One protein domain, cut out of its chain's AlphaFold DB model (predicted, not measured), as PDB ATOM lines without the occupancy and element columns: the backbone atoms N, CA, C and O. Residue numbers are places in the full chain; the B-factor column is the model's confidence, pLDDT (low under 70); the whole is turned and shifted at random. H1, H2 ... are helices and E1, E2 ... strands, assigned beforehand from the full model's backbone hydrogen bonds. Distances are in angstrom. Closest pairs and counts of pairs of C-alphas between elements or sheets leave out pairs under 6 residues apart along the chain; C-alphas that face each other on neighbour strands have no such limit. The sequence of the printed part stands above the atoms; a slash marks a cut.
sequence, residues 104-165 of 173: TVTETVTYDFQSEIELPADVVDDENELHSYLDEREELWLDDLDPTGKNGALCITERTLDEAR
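This is residues 104 to 165 of the 173 residues of an uncharacterized protein of Streptomyces coelicolor (UniProt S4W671). A long ribbon of two strands, E1 and E2, makes one end of a rod, and a small head with two short helices, H1 and H2, makes the other. The 62 printed residues run E1, H1, H2, E2, a mixed class with one antiparallel sheet, E1 - E2. The whole is only just extended, close to loose, with a radius of gyration of the C-alphas of 16.0 A and spans of 55 by 23 by 16 A.

Find C-alpha 104 at (164.170, 152.990, 252.744); from there E1 runs 26.1 A to residue 112. H1 is residues 121 to 124, and H2 is residues 127 to 135. E2, residues 153 to 165, covers 32.4 A, bends by 58 degrees at residue 157 and ends at C-alpha 165, (159.055, 159.479, 256.292).

Between E1 and E2, antiparallel at 171 degrees, look for N 104 and O 163, 2.8 A apart, and N 110 and O 155, 2.9 A, within hydrogen-bond range. H1 and H2 touch only at the corner, the closest C-alphas being those of Val 123 and Leu 130, 5.3 A. E1 and H2 are apart. In H2 every O i to N i+4 pair is within hydrogen-bond range; H1 is too short for one.

The farthest C-alphas, Ala 121 and Arg 165, are 55.7 A apart. The printed part has no cut; the link from H2 to E2, 17 residues, is long. pLDDT is under 70 at residues 105, 147, 149 to 158, 160 and 163.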
ATOM      1  N   THR A 104     162.874 153.496 253.216       70.81
ATOM      2  CA  THR A 104     164.170 152.990 252.744       70.81
ATOM      3  C   THR A 104     164.501 151.719 253.506       70.81
ATOM      4  O   THR A 104     164.544 151.727 254.736       70.81
ATOM      5  N   VAL A 105     164.710 150.630 252.770       68.38
ATOM      6  CA  VAL A 105     165.029 149.314 253.326       68.38
ATOM      7  C   VAL A 105     166.332 148.831 252.713       68.38
ATOM      8  O   VAL A 105     166.444 148.763 251.488       68.38
ATOM      9  N   THR A 106     167.278 148.452 253.565       75.69
ATOM     10  CA  THR A 106     168.511 147.774 253.165       75.69
ATOM     11  C   THR A 106     168.372 146.272 253.389       75.69
ATOM     12  O   THR A 106     167.894 145.821 254.436       75.69
ATOM     13  N   GLU A 107     168.800 145.490 252.398       70.62
ATOM     14  CA  GLU A 107     168.834 144.028 252.450       70.62
ATOM     15  C   GLU A 107     170.267 143.530 252.255       70.62
ATOM     16  O   GLU A 107     170.922 143.868 251.269       70.62
ATOM     17  N   THR A 108     170.734 142.697 253.182       75.12
ATOM     18  CA  THR A 108     172.000 141.966 253.051       75.12
ATOM     19  C   THR A 108     171.697 140.564 252.550       75.12
ATOM     20  O   THR A 108     170.869 139.863 253.142       75.12
ATOM     21  N   VAL A 109     172.366 140.144 251.477       72.50
ATOM     22  CA  VAL A 109     172.111 138.870 250.797       72.50
ATOM     23  C   VAL A 109     173.363 138.000 250.748       72.50
ATOM     24  O   VAL A 109     174.467 138.489 250.520       72.50
ATOM     25  N   THR A 110     173.178 136.700 250.953       74.81
ATOM     26  CA  THR A 110     174.196 135.669 250.740       74.81
ATOM     27  C   THR A 110     173.796 134.818 249.535       74.81
ATOM     28  O   THR A 110     172.623 134.460 249.394       74.81
ATOM     29  N   TYR A 111     174.772 134.521 248.674       73.94
ATOM     30  CA  TYR A 111     174.601 133.740 247.451       73.94
ATOM     31  C   TYR A 111     175.302 132.394 247.589       73.94
ATOM     32  O   TYR A 111     176.498 132.361 247.868       73.94
ATOM     33  N   ASP A 112     174.571 131.316 247.311       74.94
ATOM     34  CA  ASP A 112     175.158 129.991 247.118       74.94
ATOM     35  C   ASP A 112     175.096 129.638 245.629       74.94
ATOM     36  O   ASP A 112     174.011 129.523 245.043       74.94
ATOM     37  N   PHE A 113     176.260 129.475 245.004       79.00
ATOM     38  CA  PHE A 113     176.384 129.071 243.607       79.00
ATOM     39  C   PHE A 113     177.594 128.153 243.417       79.00
ATOM     40  O   PHE A 113     178.475 128.060 244.273       79.00
ATOM     41  N   GLN A 114     177.597 127.428 242.302       82.75
ATOM     42  CA  GLN A 114     178.695 126.555 241.903       82.75
ATOM     43  C   GLN A 114     179.372 127.146 240.671       82.75
ATOM     44  O   GLN A 114     178.687 127.611 239.763       82.75
ATOM     45  N   SER A 115     180.700 127.098 240.652       86.75
ATOM     46  CA  SER A 115     181.537 127.543 239.539       86.75
ATOM     47  C   SER A 115     182.593 126.473 239.258       86.75
ATOM     48  O   SER A 115     183.110 125.838 240.184       86.75
ATOM     49  N   GLU A 116     182.861 126.225 237.978       90.56
ATOM     50  CA  GLU A 116     183.908 125.306 237.528       90.56
ATOM     51  C   GLU A 116     185.121 126.126 237.080       90.56
ATOM     52  O   GLU A 116     185.100 126.757 236.027       90.56
ATOM     53  N   ILE A 117     186.191 126.098 237.878       89.62
ATOM     54  CA  ILE A 117     187.389 126.919 237.667       89.62
ATOM     55  C   ILE A 117     188.649 126.060 237.559       89.62
ATOM     56  O   ILE A 117     188.824 125.078 238.283       89.62
ATOM     57  N   GLU A 118     189.552 126.438 236.655       90.94
ATOM     58  CA  GLU A 118     190.857 125.788 236.508       90.94
ATOM     59  C   GLU A 118     191.870 126.411 237.475       90.94
ATOM     60  O   GLU A 118     192.149 127.611 237.417       90.94
ATOM     61  N   LEU A 119     192.444 125.590 238.358       91.12
ATOM     62  CA  LEU A 119     193.358 126.035 239.411       91.12
ATOM     63  C   LEU A 119     194.720 125.325 239.332       91.12
ATOM     64  O   LEU A 119     194.788 124.165 238.911       91.12
ATOM     65  N   PRO A 120     195.814 125.984 239.763       89.44
ATOM     66  CA  PRO A 120     197.093 125.318 239.986       89.44
ATOM     67  C   PRO A 120     196.963 124.201 241.032       89.44
ATOM     68  O   PRO A 120     196.288 124.366 242.043       89.44
ATOM     69  N   ALA A 121     197.616 123.060 240.798       88.06
ATOM     70  CA  ALA A 121     197.484 121.887 241.667       88.06
ATOM     71  C   ALA A 121     197.971 122.143 243.104       88.06
ATOM     72  O   ALA A 121     197.402 121.605 244.044       88.06
ATOM     73  N   ASP A 122     198.991 122.985 243.262       84.00
ATOM     74  CA  ASP A 122     199.554 123.403 244.545       84.00
ATOM     75  C   ASP A 122     198.570 124.210 245.405       84.00
ATOM     76  O   ASP A 122     198.607 124.089 246.621       84.00
ATOM     77  N   VAL A 123     197.639 124.943 244.784       87.69
ATOM     78  CA  VAL A 123     196.612 125.738 245.482       87.69
ATOM     79  C   VAL A 123     195.459 124.867 245.992       87.69
ATOM     80  O   VAL A 123     194.832 125.186 246.995       87.69
ATOM     81  N   VAL A 124     195.156 123.760 245.307       88.12
ATOM     82  CA  VAL A 124     194.014 122.887 245.648       88.12
ATOM     83  C   VAL A 124     194.271 122.070 246.922       88.12
ATOM     84  O   VAL A 124     193.323 121.637 247.578       88.12
ATOM     85  N   ASP A 125     195.537 121.870 247.291       89.31
ATOM     86  CA  ASP A 125     195.931 121.022 248.419       89.31
ATOM     87  C   ASP A 125     195.868 121.736 249.794       89.31
ATOM     88  O   ASP A 125     195.960 121.063 250.825       89.31
ATOM     89  N   ASP A 126     195.671 123.064 249.839       90.00
ATOM     90  CA  ASP A 126     195.522 123.860 251.073       90.00
ATOM     91  C   ASP A 126     194.308 124.804 250.990       90.00
ATOM     92  O   ASP A 126     194.241 125.703 250.157       90.00
ATOM     93  N   GLU A 127     193.340 124.626 251.894       89.75
ATOM     94  CA  GLU A 127     192.102 125.416 251.941       89.75
ATOM     95  C   GLU A 127     192.343 126.916 252.187       89.75
ATOM     96  O   GLU A 127     191.624 127.753 251.639       89.75
ATOM     97  N   ASN A 128     193.360 127.282 252.974       90.56
ATOM     98  CA  ASN A 128     193.682 128.690 253.212       90.56
ATOM     99  C   ASN A 128     194.334 129.315 251.978       90.56
ATOM    100  O   ASN A 128     194.020 130.457 251.643       90.56
ATOM    101  N   GLU A 129     195.219 128.578 251.296       90.50
ATOM    102  CA  GLU A 129     195.810 129.047 250.037       90.50
ATOM    103  C   GLU A 129     194.751 129.150 248.940       90.50
ATOM    104  O   GLU A 129     194.727 130.153 248.228       90.50
ATOM    105  N   LEU A 130     193.819 128.195 248.857       91.75
ATOM    106  CA  LEU A 130     192.665 128.256 247.962       91.75
ATOM    107  C   LEU A 130     191.814 129.499 248.228       91.75
ATOM    108  O   LEU A 130     191.514 130.243 247.295       91.75
ATOM    109  N   HIS A 131     191.454 129.754 249.488       91.06
ATOM    110  CA  HIS A 131     190.659 130.924 249.848       91.06
ATOM    111  C   HIS A 131     191.372 132.223 249.462       91.06
ATOM    112  O   HIS A 131     190.792 133.062 248.780       91.06
ATOM    113  N   SER A 132     192.636 132.395 249.861       91.56
ATOM    114  CA  SER A 132     193.414 133.587 249.498       91.56
ATOM    115  C   SER A 132     193.585 133.734 247.984       91.56
ATOM    116  O   SER A 132     193.507 134.844 247.466       91.56
ATOM    117  N   TYR A 133     193.776 132.632 247.255       91.12
ATOM    118  CA  TYR A 133     193.931 132.660 245.804       91.12
ATOM    119  C   TYR A 133     192.658 133.125 245.086       91.12
ATOM    120  O   TYR A 133     192.767 133.897 244.130       91.12
ATOM    121  N   LEU A 134     191.484 132.662 245.534       92.44
ATOM    122  CA  LEU A 134     190.177 133.021 244.967       92.44
ATOM    123  C   LEU A 134     189.714 134.428 245.359       92.44
ATOM    124  O   LEU A 134     189.052 135.075 244.551       92.44
ATOM    125  N   ASP A 135     190.079 134.899 246.554       91.94
ATOM    126  CA  ASP A 135     189.830 136.273 247.022       91.94
ATOM    127  C   ASP A 135     190.608 137.296 246.177       91.94
ATOM    128  O   ASP A 135     190.095 138.340 245.794       91.94
ATOM    129  N   GLU A 136     191.844 136.966 245.791       93.12
ATOM    130  CA  GLU A 136     192.655 137.823 244.917       93.12
ATOM    131  C   GLU A 136     192.260 137.763 243.429       93.12
ATOM    132  O   GLU A 136     192.761 138.573 242.644       93.12
ATOM    133  N   ARG A 137     191.438 136.784 243.020       90.38
ATOM    134  CA  ARG A 137     191.109 136.476 241.612       90.38
ATOM    135  C   ARG A 137     189.614 136.262 241.414       90.38
ATOM    136  O   ARG A 137     189.171 135.230 240.902       90.38
ATOM    137  N   GLU A 138     188.842 137.253 241.841       89.31
ATOM    138  CA  GLU A 138     187.382 137.253 241.733       89.31
ATOM    139  C   GLU A 138     186.908 137.007 240.294       89.31
ATOM    140  O   GLU A 138     185.902 136.336 240.076       89.31
ATOM    141  N   GLU A 139     187.663 137.454 239.285       89.88
ATOM    142  CA  GLU A 139     187.331 137.280 237.868       89.88
ATOM    143  C   GLU A 139     187.182 135.819 237.423       89.88
ATOM    144  O   GLU A 139     186.590 135.564 236.377       89.88
ATOM    145  N   LEU A 140     187.715 134.861 238.189       89.00
ATOM    146  CA  LEU A 140     187.610 133.438 237.866       89.00
ATOM    147  C   LEU A 140     186.207 132.882 238.103       89.00
ATOM    148  O   LEU A 140     185.834 131.916 237.449       89.00
ATOM    149  N   TRP A 141     185.455 133.463 239.036       88.56
ATOM    150  CA  TRP A 141     184.156 132.943 239.472       88.56
ATOM    151  C   TRP A 141     183.037 133.987 239.411       88.56
ATOM    152  O   TRP A 141     181.860 133.632 239.476       88.56
ATOM    153  N   LEU A 142     183.369 135.274 239.271       86.50
ATOM    154  CA  LEU A 142     182.389 136.361 239.294       86.50
ATOM    155  C   LEU A 142     181.424 136.322 238.100       86.50
ATOM    156  O   LEU A 142     180.273 136.719 238.250       86.50
ATOM    157  N   ASP A 143     181.853 135.814 236.941       85.62
ATOM    158  CA  ASP A 143     180.980 135.661 235.764       85.62
ATOM    159  C   ASP A 143     179.917 134.561 235.952       85.62
ATOM    160  O   ASP A 143     178.844 134.622 235.345       85.62
ATOM    161  N   ASP A 144     180.188 133.584 236.822       83.00
ATOM    162  CA  ASP A 144     179.248 132.516 237.180       83.00
ATOM    163  C   ASP A 144     178.309 132.923 238.325       83.00
ATOM    164  O   ASP A 144     177.268 132.287 238.542       83.00
ATOM    165  N   LEU A 145     178.645 133.997 239.050       80.12
ATOM    166  CA  LEU A 145     177.759 134.588 240.039       80.12
ATOM    167  C   LEU A 145     176.549 135.181 239.311       80.12
ATOM    168  O   LEU A 145     176.634 136.216 238.656       80.12
ATOM    169  N   ASP A 146     175.386 134.550 239.467       74.38
ATOM    170  CA  ASP A 146     174.118 135.130 239.034       74.38
ATOM    171  C   ASP A 146     173.539 136.019 240.151       74.38
ATOM    172  O   ASP A 146     172.884 135.502 241.068       74.38
ATOM    173  N   PRO A 147     173.688 137.359 240.078       66.12
ATOM    174  CA  PRO A 147     173.186 138.259 241.114       66.12
ATOM    175  C   PRO A 147     171.654 138.266 241.189       66.12
ATOM    176  O   PRO A 147     171.091 138.780 242.158       66.12
ATOM    177  N   THR A 148     170.969 137.704 240.183       70.00
ATOM    178  CA  THR A 148     169.508 137.579 240.153       70.00
ATOM    179  C   THR A 148     169.000 136.343 240.897       70.00
ATOM    180  O   THR A 148     167.794 136.228 241.121       70.00
ATOM    181  N   GLY A 149     169.899 135.439 241.307       60.97
ATOM    182  CA  GLY A 149     169.573 134.253 242.097       60.97
ATOM    183  C   GLY A 149     168.801 133.166 241.339       60.97
ATOM    184  O   GLY A 149     168.255 132.269 241.984       60.97
ATOM    185  N   LYS A 150     168.738 133.202 239.999       61.56
ATOM    186  CA  LYS A 150     168.009 132.200 239.192       61.56
ATOM    187  C   LYS A 150     168.647 130.812 239.262       61.56
ATOM    188  O   LYS A 150     167.960 129.835 238.973       61.56
ATOM    189  N   ASN A 151     169.917 130.727 239.660       53.94
ATOM    190  CA  ASN A 151     170.701 129.491 239.647       53.94
ATOM    191  C   ASN A 151     170.863 128.773 240.998       53.94
ATOM    192  O   ASN A 151     171.532 127.742 241.017       53.94
ATOM    193  N   GLY A 152     170.288 129.223 242.122       54.12
ATOM    194  CA  GLY A 152     170.535 128.453 243.351       54.12
ATOM    195  C   GLY A 152     169.882 128.915 244.629       54.12
ATOM    196  O   GLY A 152     168.936 128.280 245.078       54.12
ATOM    197  N   ALA A 153     170.383 129.971 245.259       51.16
ATOM    198  CA  ALA A 153     169.783 130.485 246.485       51.16
ATOM    199  C   ALA A 153     170.264 131.911 246.752       51.16
ATOM    200  O   ALA A 153     171.433 132.131 247.054       51.16
ATOM    201  N   LEU A 154     169.344 132.874 246.674       62.84
ATOM    202  CA  LEU A 154     169.513 134.164 247.333       62.84
ATOM    203  C   LEU A 154     168.904 134.042 248.731       62.84
ATOM    204  O   LEU A 154     167.688 133.899 248.888       62.84
ATOM    205  N   CYS A 155     169.754 134.084 249.749       62.38
ATOM    206  CA  CYS A 155     169.329 134.091 251.140       62.38
ATOM    207  C   CYS A 155     169.441 135.518 251.677       62.38
ATOM    208  O   CYS A 155     170.539 136.044 251.809       62.38
ATOM    209  N   ILE A 156     168.309 136.153 251.998       65.06
ATOM    210  CA  ILE A 156     168.324 137.433 252.723       65.06
ATOM    211  C   ILE A 156     168.747 137.149 254.164       65.06
ATOM    212  O   ILE A 156     167.983 136.549 254.927       65.06
ATOM    213  N   THR A 157     169.955 137.581 254.500       67.12
ATOM    214  CA  THR A 157     170.611 137.376 255.792       67.12
ATOM    215  C   THR A 157     170.115 138.389 256.819       67.12
ATOM    216  O   THR A 157     169.834 138.026 257.959       67.12
ATOM    217  N   GLU A 158     169.933 139.643 256.404       64.06
ATOM    218  CA  GLU A 158     169.434 140.723 257.258       64.06
ATOM    219  C   GLU A 158     168.566 141.690 256.446       64.06
ATOM    220  O   GLU A 158     168.823 141.930 255.264       64.06
ATOM    221  N   ARG A 159     167.528 142.239 257.085       74.44
ATOM    222  CA  ARG A 159     166.680 143.296 256.527       74.44
ATOM    223  C   ARG A 159     166.467 144.364 257.587       74.44
ATOM    224  O   ARG A 159     165.931 144.059 258.654       74.44
ATOM    225  N   THR A 160     166.794 145.603 257.242       62.00
ATOM    226  CA  THR A 160     166.690 146.740 258.160       62.00
ATOM    227  C   THR A 160     165.916 147.872 257.497       62.00
ATOM    228  O   THR A 160     166.140 148.195 256.334       62.00
ATOM    229  N   LEU A 161     164.958 148.443 258.231       74.12
ATOM    230  CA  LEU A 161     164.290 149.683 257.841       74.12
ATOM    231  C   LEU A 161     165.173 150.839 258.299       74.12
ATOM    232  O   LEU A 161     165.248 151.123 259.494       74.12
ATOM    233  N   ASP A 162     165.838 151.486 257.355       76.12
ATOM    234  CA  ASP A 162     166.784 152.560 257.660       76.12
ATOM    235  C   ASP A 162     166.056 153.872 257.920       76.12
ATOM    236  O   ASP A 162     166.429 154.660 258.789       76.12
ATOM    237  N   GLU A 163     164.994 154.107 257.153       66.94
ATOM    238  CA  GLU A 163     164.267 155.359 257.193       66.94
ATOM    239  C   GLU A 163     162.802 155.170 256.805       66.94
ATOM    240  O   GLU A 163     162.472 154.433 255.876       66.94
ATOM    241  N   ALA A 164     161.928 155.886 257.508       72.44
ATOM    242  CA  ALA A 164     160.526 156.040 257.168       72.44
ATOM    243  C   ALA A 164     160.141 157.513 257.313       72.44
ATOM    244  O   ALA A 164     160.368 158.121 258.364       72.44
ATOM    245  N   ARG A 165     159.552 158.098 256.274       77.31
ATOM    246  CA  ARG A 165     159.055 159.479 256.292       77.31
ATOM    247  C   ARG A 165     157.650 159.522 255.729       77.31
ATOM    248  O   ARG A 165     157.358 158.831 254.769       77.31
TER     249      ARG A 165